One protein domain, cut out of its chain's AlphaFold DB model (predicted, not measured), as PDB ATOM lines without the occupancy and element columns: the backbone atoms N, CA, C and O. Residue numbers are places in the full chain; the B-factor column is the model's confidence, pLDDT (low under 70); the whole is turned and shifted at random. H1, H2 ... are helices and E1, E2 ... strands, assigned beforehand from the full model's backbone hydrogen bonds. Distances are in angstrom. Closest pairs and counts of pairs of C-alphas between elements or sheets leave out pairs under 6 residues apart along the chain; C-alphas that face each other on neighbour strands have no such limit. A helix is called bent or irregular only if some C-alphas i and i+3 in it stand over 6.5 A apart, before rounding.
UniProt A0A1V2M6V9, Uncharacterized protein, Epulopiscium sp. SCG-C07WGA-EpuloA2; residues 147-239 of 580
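This is residues 147 to 239 of the 580 residues of an uncharacterized protein of Epulopiscium sp. SCG-C07WGA-EpuloA2 (UniProt A0A1V2M6V9). One long helix, H4, runs through the model, with the short helix H5 packed on its side and the two-stranded hairpin E1 and E2 following from H5. H1 and H2 lie over another side of H4 as a loose cover, H3 is at one end near H2 and E2, and the long link of residues 206 to 218 loops away opposite H1. The printed part has 93 residues, with five named helices and then two named strands along the chain, H1 H2 H3 H4 H5 E1 E2; the sheet, E1 - E2, is antiparallel, and the class is mixed, helices and strands. The whole is compact, with a radius of gyration of the C-alphas of 13.0 A, and spans 33 by 33 by 22 A.

H1, residues 147 to 154, begins with C-alpha 147 at (65.522, -53.455, 284.799) and is 10.9 A long. H2, residues 161 to 172, is 16.3 A long, and H3 is residues 180 to 183. H4, residues 190 to 205, is 21.9 A long, from C-alpha 190 at (49.875, -60.903, 266.318). H5, residues 219 to 222, is neither bent nor irregular, but only just: C-alphas 219 and 222 are 6.0 A apart. E1, residues 224 to 230, is 14.4 A long; E2, residues 233 to 238, is 16.1 A long and ends with C-alpha 238 at (55.556, -64.152, 278.105).

H1 and H2 are close but not clearly touching, the closest C-alphas being those of Phe 153 and Lys 164, 7.5 A apart. H1 is also close to but not clearly touching H4, with C-alphas 152 and 201 the closest at 7.5 A and a steep tilt of 58 degrees, opposite ways. H2 and H4 are near each other, with 5 pairs of C-alphas within 10 A. H2 and H3 are close but not clearly touching, Met 170 and Leu 183 having the closest C-alphas, 7.6 A apart. H4 and H5 touch, with the C-alphas of Thr 195 and Trp 219 closest at 5.3 A. E1 and E2 form an antiparallel hairpin at 165 degrees; N 227 and O 235, at 2.9 A, and N 237 and O 225, at 2.8 A, are within hydrogen-bond range. H3 and E1 are apart, as are H4 and E2. In H1, H2 and H4 every O i to N i+4 pair is within hydrogen-bond range; H3 and H5 are too short for such a pair.

The two C-alphas farthest apart are those of Leu 154 and Arg 214, 34.2 A. The printed part has no cut, and H4 to H5 is the one long link. The mean pLDDT of the printed part is 73.3; 28 residues are under 70, among them residues 179 to 189 and 212 to 216.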
ATOM      1  N   GLN A 147      65.478 -54.925 284.731       76.81
ATOM      2  CA  GLN A 147      65.522 -53.455 284.799       76.81
ATOM      3  C   GLN A 147      65.338 -52.824 283.413       76.81
ATOM      4  O   GLN A 147      64.471 -51.969 283.248       76.81
ATOM      5  N   GLN A 148      66.059 -53.322 282.401       80.81
ATOM      6  CA  GLN A 148      65.915 -52.869 281.012       80.81
ATOM      7  C   GLN A 148      64.480 -53.064 280.503       80.81
ATOM      8  O   GLN A 148      63.924 -52.169 279.870       80.81
ATOM      9  N   TRP A 149      63.828 -54.186 280.831       84.38
ATOM     10  CA  TRP A 149      62.423 -54.399 280.468       84.38
ATOM     11  C   TRP A 149      61.465 -53.351 281.052       84.38
ATOM     12  O   TRP A 149      60.525 -52.968 280.355       84.38
ATOM     13  N   LYS A 150      61.703 -52.840 282.270       81.06
ATOM     14  CA  LYS A 150      60.898 -51.736 282.830       81.06
ATOM     15  C   LYS A 150      61.083 -50.448 282.032       81.06
ATOM     16  O   LYS A 150      60.096 -49.830 281.652       81.06
ATOM     17  N   GLU A 151      62.326 -50.060 281.756       81.56
ATOM     18  CA  GLU A 151      62.645 -48.846 280.986       81.56
ATOM     19  C   GLU A 151      62.030 -48.893 279.579       81.56
ATOM     20  O   GLU A 151      61.418 -47.923 279.125       81.56
ATOM     21  N   LEU A 152      62.121 -50.053 278.918       83.38
ATOM     22  CA  LEU A 152      61.503 -50.296 277.615       83.38
ATOM     23  C   LEU A 152      59.970 -50.204 277.687       83.38
ATOM     24  O   LEU A 152      59.371 -49.537 276.846       83.38
ATOM     25  N   PHE A 153      59.339 -50.846 278.678       83.44
ATOM     26  CA  PHE A 153      57.879 -50.875 278.826       83.44
ATOM     27  C   PHE A 153      57.291 -49.524 279.255       83.44
ATOM     28  O   PHE A 153      56.172 -49.195 278.871       83.44
ATOM     29  N   LEU A 154      58.026 -48.709 280.014       81.06
ATOM     30  CA  LEU A 154      57.588 -47.356 280.362       81.06
ATOM     31  C   LEU A 154      57.612 -46.424 279.136       81.06
ATOM     32  O   LEU A 154      56.676 -45.647 278.959       81.06
ATOM     33  N   ASN A 155      58.605 -46.548 278.249       81.44
ATOM     34  CA  ASN A 155      58.800 -45.665 277.095       81.44
ATOM     35  C   ASN A 155      57.722 -45.814 275.991       81.44
ATOM     36  O   ASN A 155      57.766 -46.729 275.160       81.44
ATOM     37  N   ASP A 156      56.806 -44.840 275.913       77.88
ATOM     38  CA  ASP A 156      55.693 -44.796 274.947       77.88
ATOM     39  C   ASP A 156      56.115 -44.764 273.464       77.88
ATOM     40  O   ASP A 156      55.339 -45.164 272.589       77.88
ATOM     41  N   LYS A 157      57.351 -44.340 273.148       71.06
ATOM     42  CA  LYS A 157      57.874 -44.387 271.766       71.06
ATOM     43  C   LYS A 157      58.085 -45.835 271.297       71.06
ATOM     44  O   LYS A 157      57.897 -46.146 270.114       71.06
ATOM     45  N   ILE A 158      58.423 -46.732 272.226       74.06
ATOM     46  CA  ILE A 158      58.599 -48.170 271.980       74.06
ATOM     47  C   ILE A 158      57.237 -48.862 272.074       74.06
ATOM     48  O   ILE A 158      56.694 -49.317 271.060       74.06
ATOM     49  N   PHE A 159      56.669 -48.878 273.281       78.62
ATOM     50  CA  PHE A 159      55.387 -49.494 273.599       78.62
ATOM     51  C   PHE A 159      54.269 -48.451 273.499       78.62
ATOM     52  O   PHE A 159      53.914 -47.794 274.467       78.62
ATOM     53  N   THR A 160      53.679 -48.316 272.315       79.38
ATOM     54  CA  THR A 160      52.464 -47.511 272.111       79.38
ATOM     55  C   THR A 160      51.306 -48.045 272.972       79.38
ATOM     56  O   THR A 160      51.262 -49.243 273.241       79.38
ATOM     57  N   LEU A 161      50.345 -47.202 273.376       74.38
ATOM     58  CA  LEU A 161      49.249 -47.563 274.298       74.38
ATOM     59  C   LEU A 161      48.545 -48.895 273.952       74.38
ATOM     60  O   LEU A 161      48.493 -49.784 274.796       74.38
ATOM     61  N   LYS A 162      48.131 -49.093 272.688       72.38
ATOM     62  CA  LYS A 162      47.543 -50.360 272.192       72.38
ATOM     63  C   LYS A 162      48.439 -51.589 272.441       72.38
ATOM     64  O   LYS A 162      47.947 -52.684 272.696       72.38
ATOM     65  N   ASN A 163      49.760 -51.417 272.377       78.94
ATOM     66  CA  ASN A 163      50.737 -52.484 272.602       78.94
ATOM     67  C   ASN A 163      50.940 -52.745 274.101       78.94
ATOM     68  O   ASN A 163      51.125 -53.898 274.489       78.94
ATOM     69  N   LYS A 164      50.864 -51.704 274.947       80.50
ATOM     70  CA  LYS A 164      50.797 -51.869 276.410       80.50
ATOM     71  C   LYS A 164      49.543 -52.665 276.778       80.50
ATOM     72  O   LYS A 164      49.662 -53.684 277.445       80.50
ATOM     73  N   GLU A 165      48.372 -52.281 276.267       77.75
ATOM     74  CA  GLU A 165      47.102 -53.001 276.462       77.75
ATOM     75  C   GLU A 165      47.172 -54.473 276.020       77.75
ATOM     76  O   GLU A 165      46.742 -55.352 276.764       77.75
ATOM     77  N   LEU A 166      47.745 -54.760 274.845       80.31
ATOM     78  CA  LEU A 166      47.932 -56.126 274.340       80.31
ATOM     79  C   LEU A 166      48.783 -56.984 275.292       80.31
ATOM     80  O   LEU A 166      48.400 -58.098 275.648       80.31
ATOM     81  N   ILE A 167      49.920 -56.450 275.737       81.75
ATOM     82  CA  ILE A 167      50.838 -57.150 276.642       81.75
ATOM     83  C   ILE A 167      50.245 -57.272 278.057       81.75
ATOM     84  O   ILE A 167      50.470 -58.279 278.722       81.75
ATOM     85  N   LEU A 168      49.420 -56.316 278.496       81.50
ATOM     86  CA  LEU A 168      48.668 -56.395 279.754       81.50
ATOM     87  C   LEU A 168      47.546 -57.446 279.696       81.50
ATOM     88  O   LEU A 168      47.383 -58.201 280.652       81.50
ATOM     89  N   LYS A 169      46.823 -57.577 278.572       78.19
ATOM     90  CA  LYS A 169      45.882 -58.695 278.344       78.19
ATOM     91  C   LYS A 169      46.596 -60.044 278.437       78.19
ATOM     92  O   LYS A 169      46.111 -60.943 279.116       78.19
ATOM     93  N   MET A 170      47.763 -60.164 277.803       77.12
ATOM     94  CA  MET A 170      48.596 -61.370 277.849       77.12
ATOM     95  C   MET A 170      49.133 -61.661 279.260       77.12
ATOM     96  O   MET A 170      49.080 -62.805 279.699       77.12
ATOM     97  N   TYR A 171      49.569 -60.642 280.005       79.56
ATOM     98  CA  TYR A 171      49.966 -60.768 281.413       79.56
ATOM     99  C   TYR A 171      48.803 -61.237 282.308       79.56
ATOM    100  O   TYR A 171      48.996 -62.093 283.168       79.56
ATOM    101  N   ASN A 172      47.584 -60.743 282.067       76.94
ATOM    102  CA  ASN A 172      46.384 -61.121 282.823       76.94
ATOM    103  C   ASN A 172      45.922 -62.575 282.579       76.94
ATOM    104  O   ASN A 172      45.135 -63.093 283.370       76.94
ATOM    105  N   LEU A 173      46.425 -63.253 281.539       73.19
ATOM    106  CA  LEU A 173      46.270 -64.706 281.361       73.19
ATOM    107  C   LEU A 173      47.266 -65.522 282.221       73.19
ATOM    108  O   LEU A 173      47.122 -66.738 282.355       73.19
ATOM    109  N   GLY A 174      48.231 -64.859 282.868       64.62
ATOM    110  CA  GLY A 174      49.189 -65.450 283.803       64.62
ATOM    111  C   GLY A 174      50.415 -66.079 283.132       64.62
ATOM    112  O   GLY A 174      50.719 -65.834 281.969       64.62
ATOM    113  N   LYS A 175      51.151 -66.912 283.882       64.38
ATOM    114  CA  LYS A 175      52.360 -67.620 283.402       64.38
ATOM    115  C   LYS A 175      52.046 -68.877 282.556       64.38
ATOM    116  O   LYS A 175      52.864 -69.790 282.498       64.38
ATOM    117  N   THR A 176      50.856 -68.967 281.959       58.97
ATOM    118  CA  THR A 176      50.388 -70.133 281.184       58.97
ATOM    119  C   THR A 176      50.538 -69.919 279.673       58.97
ATOM    120  O   THR A 176      50.897 -68.840 279.210       58.97
ATOM    121  N   ALA A 177      50.293 -70.981 278.901       66.94
ATOM    122  CA  ALA A 177      50.271 -70.959 277.443       66.94
ATOM    123  C   ALA A 177      49.191 -70.003 276.905       66.94
ATOM    124  O   ALA A 177      47.996 -70.296 276.972       66.94
ATOM    125  N   ILE A 178      49.616 -68.880 276.329       72.81
ATOM    126  CA  ILE A 178      48.755 -67.935 275.619       72.81
ATOM    127  C   ILE A 178      48.447 -68.523 274.240       72.81
ATOM    128  O   ILE A 178      49.346 -68.699 273.412       72.81
ATOM    129  N   THR A 179      47.166 -68.787 273.992       68.56
ATOM    130  CA  THR A 179      46.616 -69.189 272.690       68.56
ATOM    131  C   THR A 179      45.619 -68.142 272.189       68.56
ATOM    132  O   THR A 179      45.119 -67.317 272.961       68.56
ATOM    133  N   ASN A 180      45.282 -68.184 270.895       65.81
ATOM    134  CA  ASN A 180      44.246 -67.320 270.313       65.81
ATOM    135  C   ASN A 180      42.886 -67.491 271.038       65.81
ATOM    136  O   ASN A 180      42.224 -66.508 271.374       65.81
ATOM    137  N   GLU A 181      42.531 -68.734 271.383       61.53
ATOM    138  CA  GLU A 181      41.309 -69.088 272.123       61.53
ATOM    139  C   GLU A 181      41.228 -68.414 273.502       61.53
ATOM    140  O   GLU A 181      40.165 -67.927 273.895       61.53
ATOM    141  N   ALA A 182      42.350 -68.347 274.232       60.38
ATOM    142  CA  ALA A 182      42.414 -67.742 275.562       60.38
ATOM    143  C   ALA A 182      42.214 -66.215 275.525       60.38
ATOM    144  O   ALA A 182      41.570 -65.655 276.414       60.38
ATOM    145  N   LEU A 183      42.717 -65.552 274.477       64.88
ATOM    146  CA  LEU A 183      42.537 -64.113 274.251       64.88
ATOM    147  C   LEU A 183      41.126 -63.754 273.754       64.88
ATOM    148  O   LEU A 183      40.702 -62.613 273.918       64.88
ATOM    149  N   LYS A 184      40.388 -64.715 273.171       58.78
ATOM    150  CA  LYS A 184      39.034 -64.552 272.587       58.78
ATOM    151  C   LYS A 184      38.938 -63.507 271.460       58.78
ATOM    152  O   LYS A 184      37.843 -63.138 271.036       58.78
ATOM    153  N   GLU A 185      40.074 -63.055 270.939       55.66
ATOM    154  CA  GLU A 185      40.187 -62.063 269.868       55.66
ATOM    155  C   GLU A 185      40.223 -62.757 268.500       55.66
ATOM    156  O   GLU A 185      41.277 -63.104 267.958       55.66
ATOM    157  N   VAL A 186      39.034 -62.965 267.928       44.69
ATOM    158  CA  VAL A 186      38.868 -63.632 266.629       44.69
ATOM    159  C   VAL A 186      39.576 -62.842 265.515       44.69
ATOM    160  O   VAL A 186      39.065 -61.826 265.047       44.69
ATOM    161  N   LYS A 187      40.718 -63.378 265.054       55.75
ATOM    162  CA  LYS A 187      41.570 -62.880 263.949       55.75
ATOM    163  C   LYS A 187      42.250 -61.517 264.193       55.75
ATOM    164  O   LYS A 187      42.025 -60.553 263.463       55.75
ATOM    165  N   PHE A 188      43.147 -61.460 265.174       59.00
ATOM    166  CA  PHE A 188      44.068 -60.335 265.395       59.00
ATOM    167  C   PHE A 188      45.471 -60.617 264.804       59.00
ATOM    168  O   PHE A 188      45.927 -61.761 264.786       59.00
ATOM    169  N   ALA A 189      46.162 -59.585 264.301       68.38
ATOM    170  CA  ALA A 189      47.439 -59.700 263.579       68.38
ATOM    171  C   ALA A 189      48.672 -59.711 264.517       68.38
ATOM    172  O   ALA A 189      49.460 -58.762 264.577       68.38
ATOM    173  N   TYR A 190      48.815 -60.778 265.308       71.31
ATOM    174  CA  TYR A 190      49.875 -60.903 266.318       71.31
ATOM    175  C   TYR A 190      51.296 -60.880 265.722       71.31
ATOM    176  O   TYR A 190      52.158 -60.178 266.244       71.31
ATOM    177  N   LYS A 191      51.552 -61.605 264.625       74.12
ATOM    178  CA  LYS A 191      52.863 -61.772 263.964       74.12
ATOM    179  C   LYS A 191      53.452 -60.423 263.570       74.12
ATOM    180  O   LYS A 191      54.617 -60.148 263.853       74.12
ATOM    181  N   GLU A 192      52.632 -59.577 262.960       69.19
ATOM    182  CA  GLU A 192      52.978 -58.254 262.452       69.19
ATOM    183  C   GLU A 192      53.315 -57.290 263.604       69.19
ATOM    184  O   GLU A 192      54.419 -56.737 263.646       69.19
ATOM    185  N   ILE A 193      52.418 -57.171 264.593       73.88
ATOM    186  CA  ILE A 193      52.597 -56.291 265.762       73.88
ATOM    187  C   ILE A 193      53.812 -56.715 266.591       73.88
ATOM    188  O   ILE A 193      54.654 -55.878 266.931       73.88
ATOM    189  N   ILE A 194      53.948 -58.012 266.881       78.88
ATOM    190  CA  ILE A 194      55.085 -58.553 267.635       78.88
ATOM    191  C   ILE A 194      56.390 -58.323 266.856       78.88
ATOM    192  O   ILE A 194      57.381 -57.899 267.449       78.88
ATOM    193  N   THR A 195      56.392 -58.494 265.528       76.62
ATOM    194  CA  THR A 195      57.562 -58.207 264.675       76.62
ATOM    195  C   THR A 195      57.959 -56.730 264.706       76.62
ATOM    196  O   THR A 195      59.148 -56.417 264.804       76.62
ATOM    197  N   MET A 196      57.002 -55.800 264.643       74.69
ATOM    198  CA  MET A 196      57.287 -54.360 264.729       74.69
ATOM    199  C   MET A 196      57.801 -53.954 266.115       74.69
ATOM    200  O   MET A 196      58.766 -53.193 266.215       74.69
ATOM    201  N   LEU A 197      57.211 -54.493 267.182       79.75
ATOM    202  CA  LEU A 197      57.621 -54.216 268.561       79.75
ATOM    203  C   LEU A 197      59.035 -54.765 268.833       79.75
ATOM    204  O   LEU A 197      59.897 -54.043 269.337       79.75
ATOM    205  N   ALA A 198      59.315 -55.991 268.389       80.75
ATOM    206  CA  ALA A 198      60.638 -56.606 268.441       80.75
ATOM    207  C   ALA A 198      61.703 -55.807 267.662       80.75
ATOM    208  O   ALA A 198      62.812 -55.619 268.163       80.75
ATOM    209  N   LYS A 199      61.369 -55.262 266.481       78.12
ATOM    210  CA  LYS A 199      62.250 -54.349 265.722       78.12
ATOM    211  C   LYS A 199      62.557 -53.060 266.490       78.12
ATOM    212  O   LYS A 199      63.721 -52.667 266.557       78.12
ATOM    213  N   LYS A 200      61.553 -52.429 267.115       79.88
ATOM    214  CA  LYS A 200      61.766 -51.239 267.961       79.88
ATOM    215  C   LYS A 200      62.695 -51.540 269.143       79.88
ATOM    216  O   LYS A 200      63.631 -50.781 269.379       79.88
ATOM    217  N   ILE A 201      62.474 -52.660 269.842       80.62
ATOM    218  CA  ILE A 201      63.352 -53.107 270.935       80.62
ATOM    219  C   ILE A 201      64.776 -53.314 270.417       80.62
ATOM    220  O   ILE A 201      65.700 -52.745 270.993       80.62
ATOM    221  N   LYS A 202      64.956 -54.046 269.305       79.81
ATOM    222  CA  LYS A 202      66.276 -54.326 268.717       79.81
ATOM    223  C   LYS A 202      67.093 -53.053 268.490       79.81
ATOM    224  O   LYS A 202      68.263 -53.009 268.861       79.81
ATOM    225  N   ASN A 203      66.483 -52.017 267.915       77.81
ATOM    226  CA  ASN A 203      67.174 -50.757 267.635       77.81
ATOM    227  C   ASN A 203      67.630 -50.042 268.918       77.81
ATOM    228  O   ASN A 203      68.694 -49.424 268.923       77.81
ATOM    229  N   GLN A 204      66.859 -50.145 270.006       72.44
ATOM    230  CA  GLN A 204      67.169 -49.483 271.275       72.44
ATOM    231  C   GLN A 204      68.120 -50.294 272.176       72.44
ATOM    232  O   GLN A 204      68.911 -49.700 272.906       72.44
ATOM    233  N   THR A 205      68.093 -51.630 272.115       69.50
ATOM    234  CA  THR A 205      68.942 -52.510 272.945       69.50
ATOM    235  C   THR A 205      70.185 -53.051 272.231       69.50
ATOM    236  O   THR A 205      71.093 -53.540 272.895       69.50
ATOM    237  N   LYS A 206      70.245 -52.956 270.893       71.31
ATOM    238  CA  LYS A 206      71.302 -53.504 270.014       71.31
ATOM    239  C   LYS A 206      71.495 -55.026 270.104       71.31
ATOM    240  O   LYS A 206      72.588 -55.527 269.862       71.31
ATOM    241  N   ILE A 207      70.437 -55.763 270.435       76.56
ATOM    242  CA  ILE A 207      70.504 -57.215 270.651       76.56
ATOM    243  C   ILE A 207      70.385 -57.997 269.333       76.56
ATOM    244  O   ILE A 207      69.729 -57.575 268.377       76.56
ATOM    245  N   GLU A 208      71.035 -59.155 269.280       65.94
ATOM    246  CA  GLU A 208      70.946 -60.110 268.176       65.94
ATOM    247  C   GLU A 208      69.593 -60.842 268.210       65.94
ATOM    248  O   GLU A 208      69.109 -61.248 269.264       65.94
ATOM    249  N   VAL A 209      68.936 -60.963 267.053       73.00
ATOM    250  CA  VAL A 209      67.617 -61.612 266.958       73.00
ATOM    251  C   VAL A 209      67.849 -63.111 266.790       73.00
ATOM    252  O   VAL A 209      68.590 -63.462 265.871       73.00
ATOM    253  N   PRO A 210      67.222 -63.986 267.599       71.00
ATOM    254  CA  PRO A 210      67.310 -65.430 267.408       71.00
ATOM    255  C   PRO A 210      66.914 -65.831 265.983       71.00
ATOM    256  O   PRO A 210      65.949 -65.299 265.425       71.00
ATOM    257  N   ILE A 211      67.666 -66.756 265.394       70.50
ATOM    258  CA  ILE A 211      67.472 -67.229 264.022       70.50
ATOM    259  C   ILE A 211      67.016 -68.689 264.084       70.50
ATOM    260  O   ILE A 211      67.520 -69.473 264.883       70.50
ATOM    261  N   SER A 212      66.028 -69.040 263.266       69.25
ATOM    262  CA  SER A 212      65.536 -70.408 263.117       69.25
ATOM    263  C   SER A 212      66.553 -71.305 262.401       69.25
ATOM    264  O   SER A 212      67.394 -70.825 261.647       69.25
ATOM    265  N   GLU A 213      66.387 -72.626 262.504       58.59
ATOM    266  CA  GLU A 213      67.127 -73.639 261.723       58.59
ATOM    267  C   GLU A 213      66.965 -73.485 260.189       58.59
ATOM    268  O   GLU A 213      67.593 -74.205 259.416       58.59
ATOM    269  N   ARG A 214      66.097 -72.563 259.742       60.59
ATOM    270  CA  ARG A 214      65.803 -72.218 258.340       60.59
ATOM    271  C   ARG A 214      66.277 -70.806 257.939       60.59
ATOM    272  O   ARG A 214      65.734 -70.241 256.998       60.59
ATOM    273  N   ASP A 215      67.217 -70.213 258.680       60.66
ATOM    274  CA  ASP A 215      67.714 -68.826 258.526       60.66
ATOM    275  C   ASP A 215      66.653 -67.705 258.699       60.66
ATOM    276  O   ASP A 215      66.918 -66.523 258.472       60.66
ATOM    277  N   GLU A 216      65.442 -68.032 259.169       68.31
ATOM    278  CA  GLU A 216      64.380 -67.050 259.428       68.31
ATOM    279  C   GLU A 216      64.531 -66.369 260.801       68.31
ATOM    280  O   GLU A 216      64.671 -67.033 261.828       68.31
ATOM    281  N   ALA A 217      64.449 -65.035 260.849       72.75
ATOM    282  CA  ALA A 217      64.568 -64.267 262.091       72.75
ATOM    283  C   ALA A 217      63.305 -64.368 262.974       72.75
ATOM    284  O   ALA A 217      62.230 -63.870 262.619       72.75
ATOM    285  N   LEU A 218      63.448 -64.951 264.166       78.62
ATOM    286  CA  LEU A 218      62.373 -65.232 265.121       78.62
ATOM    287  C   LEU A 218      62.078 -64.018 266.014       78.62
ATOM    288  O   LEU A 218      62.303 -64.028 267.223       78.62
ATOM    289  N   TRP A 219      61.545 -62.954 265.410       78.75
ATOM    290  CA  TRP A 219      61.227 -61.691 266.093       78.75
ATOM    291  C   TRP A 219      60.362 -61.857 267.353       78.75
ATOM    292  O   TRP A 219      60.539 -61.128 268.327       78.75
ATOM    293  N   TRP A 220      59.450 -62.830 267.359       77.19
ATOM    294  CA  TRP A 220      58.588 -63.112 268.506       77.19
ATOM    295  C   TRP A 220      59.342 -63.699 269.710       77.19
ATOM    296  O   TRP A 220      58.937 -63.432 270.842       77.19
ATOM    297  N   ASN A 221      60.479 -64.380 269.498       80.88
ATOM    298  CA  ASN A 221      61.267 -64.998 270.572       80.88
ATOM    299  C   ASN A 221      61.976 -63.967 271.484       80.88
ATOM    300  O   ASN A 221      62.512 -64.306 272.534       80.88
ATOM    301  N   ILE A 222      61.959 -62.676 271.119       79.25
ATOM    302  CA  ILE A 222      62.422 -61.583 271.996       79.25
ATOM    303  C   ILE A 222      61.455 -61.367 273.174       79.25
ATOM    304  O   ILE A 222      61.881 -61.096 274.298       79.25
ATOM    305  N   LEU A 223      60.151 -61.480 272.916       79.06
ATOM    306  CA  LEU A 223      59.071 -61.097 273.837       79.06
ATOM    307  C   LEU A 223      58.411 -62.304 274.517       79.06
ATOM    308  O   LEU A 223      57.893 -62.179 275.629       79.06
ATOM    309  N   PHE A 224      58.447 -63.465 273.864       82.00
ATOM    310  CA  PHE A 224      57.764 -64.685 274.281       82.00
ATOM    311  C   PHE A 224      58.646 -65.910 274.041       82.00
ATOM    312  O   PHE A 224      59.457 -65.908 273.128       82.00
ATOM    313  N   LEU A 225      58.442 -66.971 274.815       76.06
ATOM    314  CA  LEU A 225      58.967 -68.312 274.549       76.06
ATOM    315  C   LEU A 225      57.857 -69.195 273.966       76.06
ATOM    316  O   LEU A 225      56.677 -68.928 274.204       76.06
ATOM    317  N   GLY A 226      58.218 -70.272 273.267       77.75
ATOM    318  CA  GLY A 226      57.270 -71.292 272.809       77.75
ATOM    319  C   GLY A 226      57.279 -71.535 271.303       77.75
ATOM    320  O   GLY A 226      58.344 -71.686 270.710       77.75
ATOM    321  N   ASN A 227      56.099 -71.641 270.691       72.88
ATOM    322  CA  ASN A 227      55.941 -71.913 269.260       72.88
ATOM    323  C   ASN A 227      54.931 -70.937 268.634       72.88
ATOM    324  O   ASN A 227      53.805 -70.797 269.117       72.88
ATOM    325  N   PHE A 228      55.323 -70.296 267.535       74.19
ATOM    326  CA  PHE A 228      54.473 -69.410 266.749       74.19
ATOM    327  C   PHE A 228      54.513 -69.821 265.274       74.19
ATOM    328  O   PHE A 228      55.508 -69.585 264.587       74.19
ATOM    329  N   GLN A 229      53.416 -70.394 264.779       65.31
ATOM    330  CA  GLN A 229      53.256 -70.732 263.363       65.31
ATOM    331  C   GLN A 229      52.532 -69.574 262.650       65.31
ATOM    332  O   GLN A 229      53.122 -68.878 261.812       65.31
ATOM    333  N   ASP A 230      51.300 -69.276 263.077       62.06
ATOM    334  CA  ASP A 230      50.422 -68.265 262.472       62.06
ATOM    335  C   ASP A 230      49.617 -67.466 263.504       62.06
ATOM    336  O   ASP A 230      49.457 -67.875 264.650       62.06
ATOM    337  N   ASN A 231      48.997 -66.364 263.062       67.88
ATOM    338  CA  ASN A 231      48.123 -65.489 263.865       67.88
ATOM    339  C   ASN A 231      46.936 -66.194 264.560       67.88
ATOM    340  O   ASN A 231      46.345 -65.641 265.487       67.88
ATOM    341  N   GLN A 232      46.587 -67.408 264.129       65.06
ATOM    342  CA  GLN A 232      45.551 -68.253 264.740       65.06
ATOM    343  C   GLN A 232      46.141 -69.476 265.471       65.06
ATOM    344  O   GLN A 232      45.471 -70.059 266.316       65.06
ATOM    345  N   HIS A 233      47.399 -69.835 265.190       69.75
ATOM    346  CA  HIS A 233      48.062 -71.048 265.669       69.75
ATOM    347  C   HIS A 233      49.401 -70.692 266.325       69.75
ATOM    348  O   HIS A 233      50.464 -70.695 265.696       69.75
ATOM    349  N   PHE A 234      49.332 -70.365 267.613       76.25
ATOM    350  CA  PHE A 234      50.495 -70.125 268.455       76.25
ATOM    351  C   PHE A 234      50.245 -70.600 269.889       76.25
ATOM    352  O   PHE A 234      49.109 -70.642 270.367       76.25
ATOM    353  N   ASN A 235      51.338 -70.947 270.560       77.56
ATOM    354  CA  ASN A 235      51.414 -71.259 271.978       77.56
ATOM    355  C   ASN A 235      52.623 -70.491 272.522       77.56
ATOM    356  O   ASN A 235      53.769 -70.905 272.317       77.56
ATOM    357  N   LEU A 236      52.351 -69.341 273.139       80.56
ATOM    358  CA  LEU A 236      53.365 -68.408 273.620       80.56
ATOM    359  C   LEU A 236      53.295 -68.243 275.138       80.56
ATOM    360  O   LEU A 236      52.216 -68.133 275.708       80.56
ATOM    361  N   VAL A 237      54.448 -68.136 275.790       79.88
ATOM    362  CA  VAL A 237      54.570 -67.757 277.205       79.88
ATOM    363  C   VAL A 237      55.368 -66.461 277.274       79.88
ATOM    364  O   VAL A 237      56.438 -66.367 276.678       79.88
ATOM    365  N   LEU A 238      54.866 -65.442 277.977       81.19
ATOM    366  CA  LEU A 238      55.556 -64.152 278.105       81.19
ATOM    367  C   LEU A 238      56.954 -64.337 278.727       81.19
ATOM    368  O   LEU A 238      57.103 -65.084 279.696       81.19
ATOM    369  N   ASN A 239      57.972 -63.651 278.188       81.19
ATOM    370  CA  ASN A 239      59.350 -63.721 278.692       81.19
ATOM    371  C   ASN A 239      59.374 -63.466 280.222       81.19
ATOM    372  O   ASN A 239      58.881 -62.419 280.652       81.19
TER     373      ASN A 239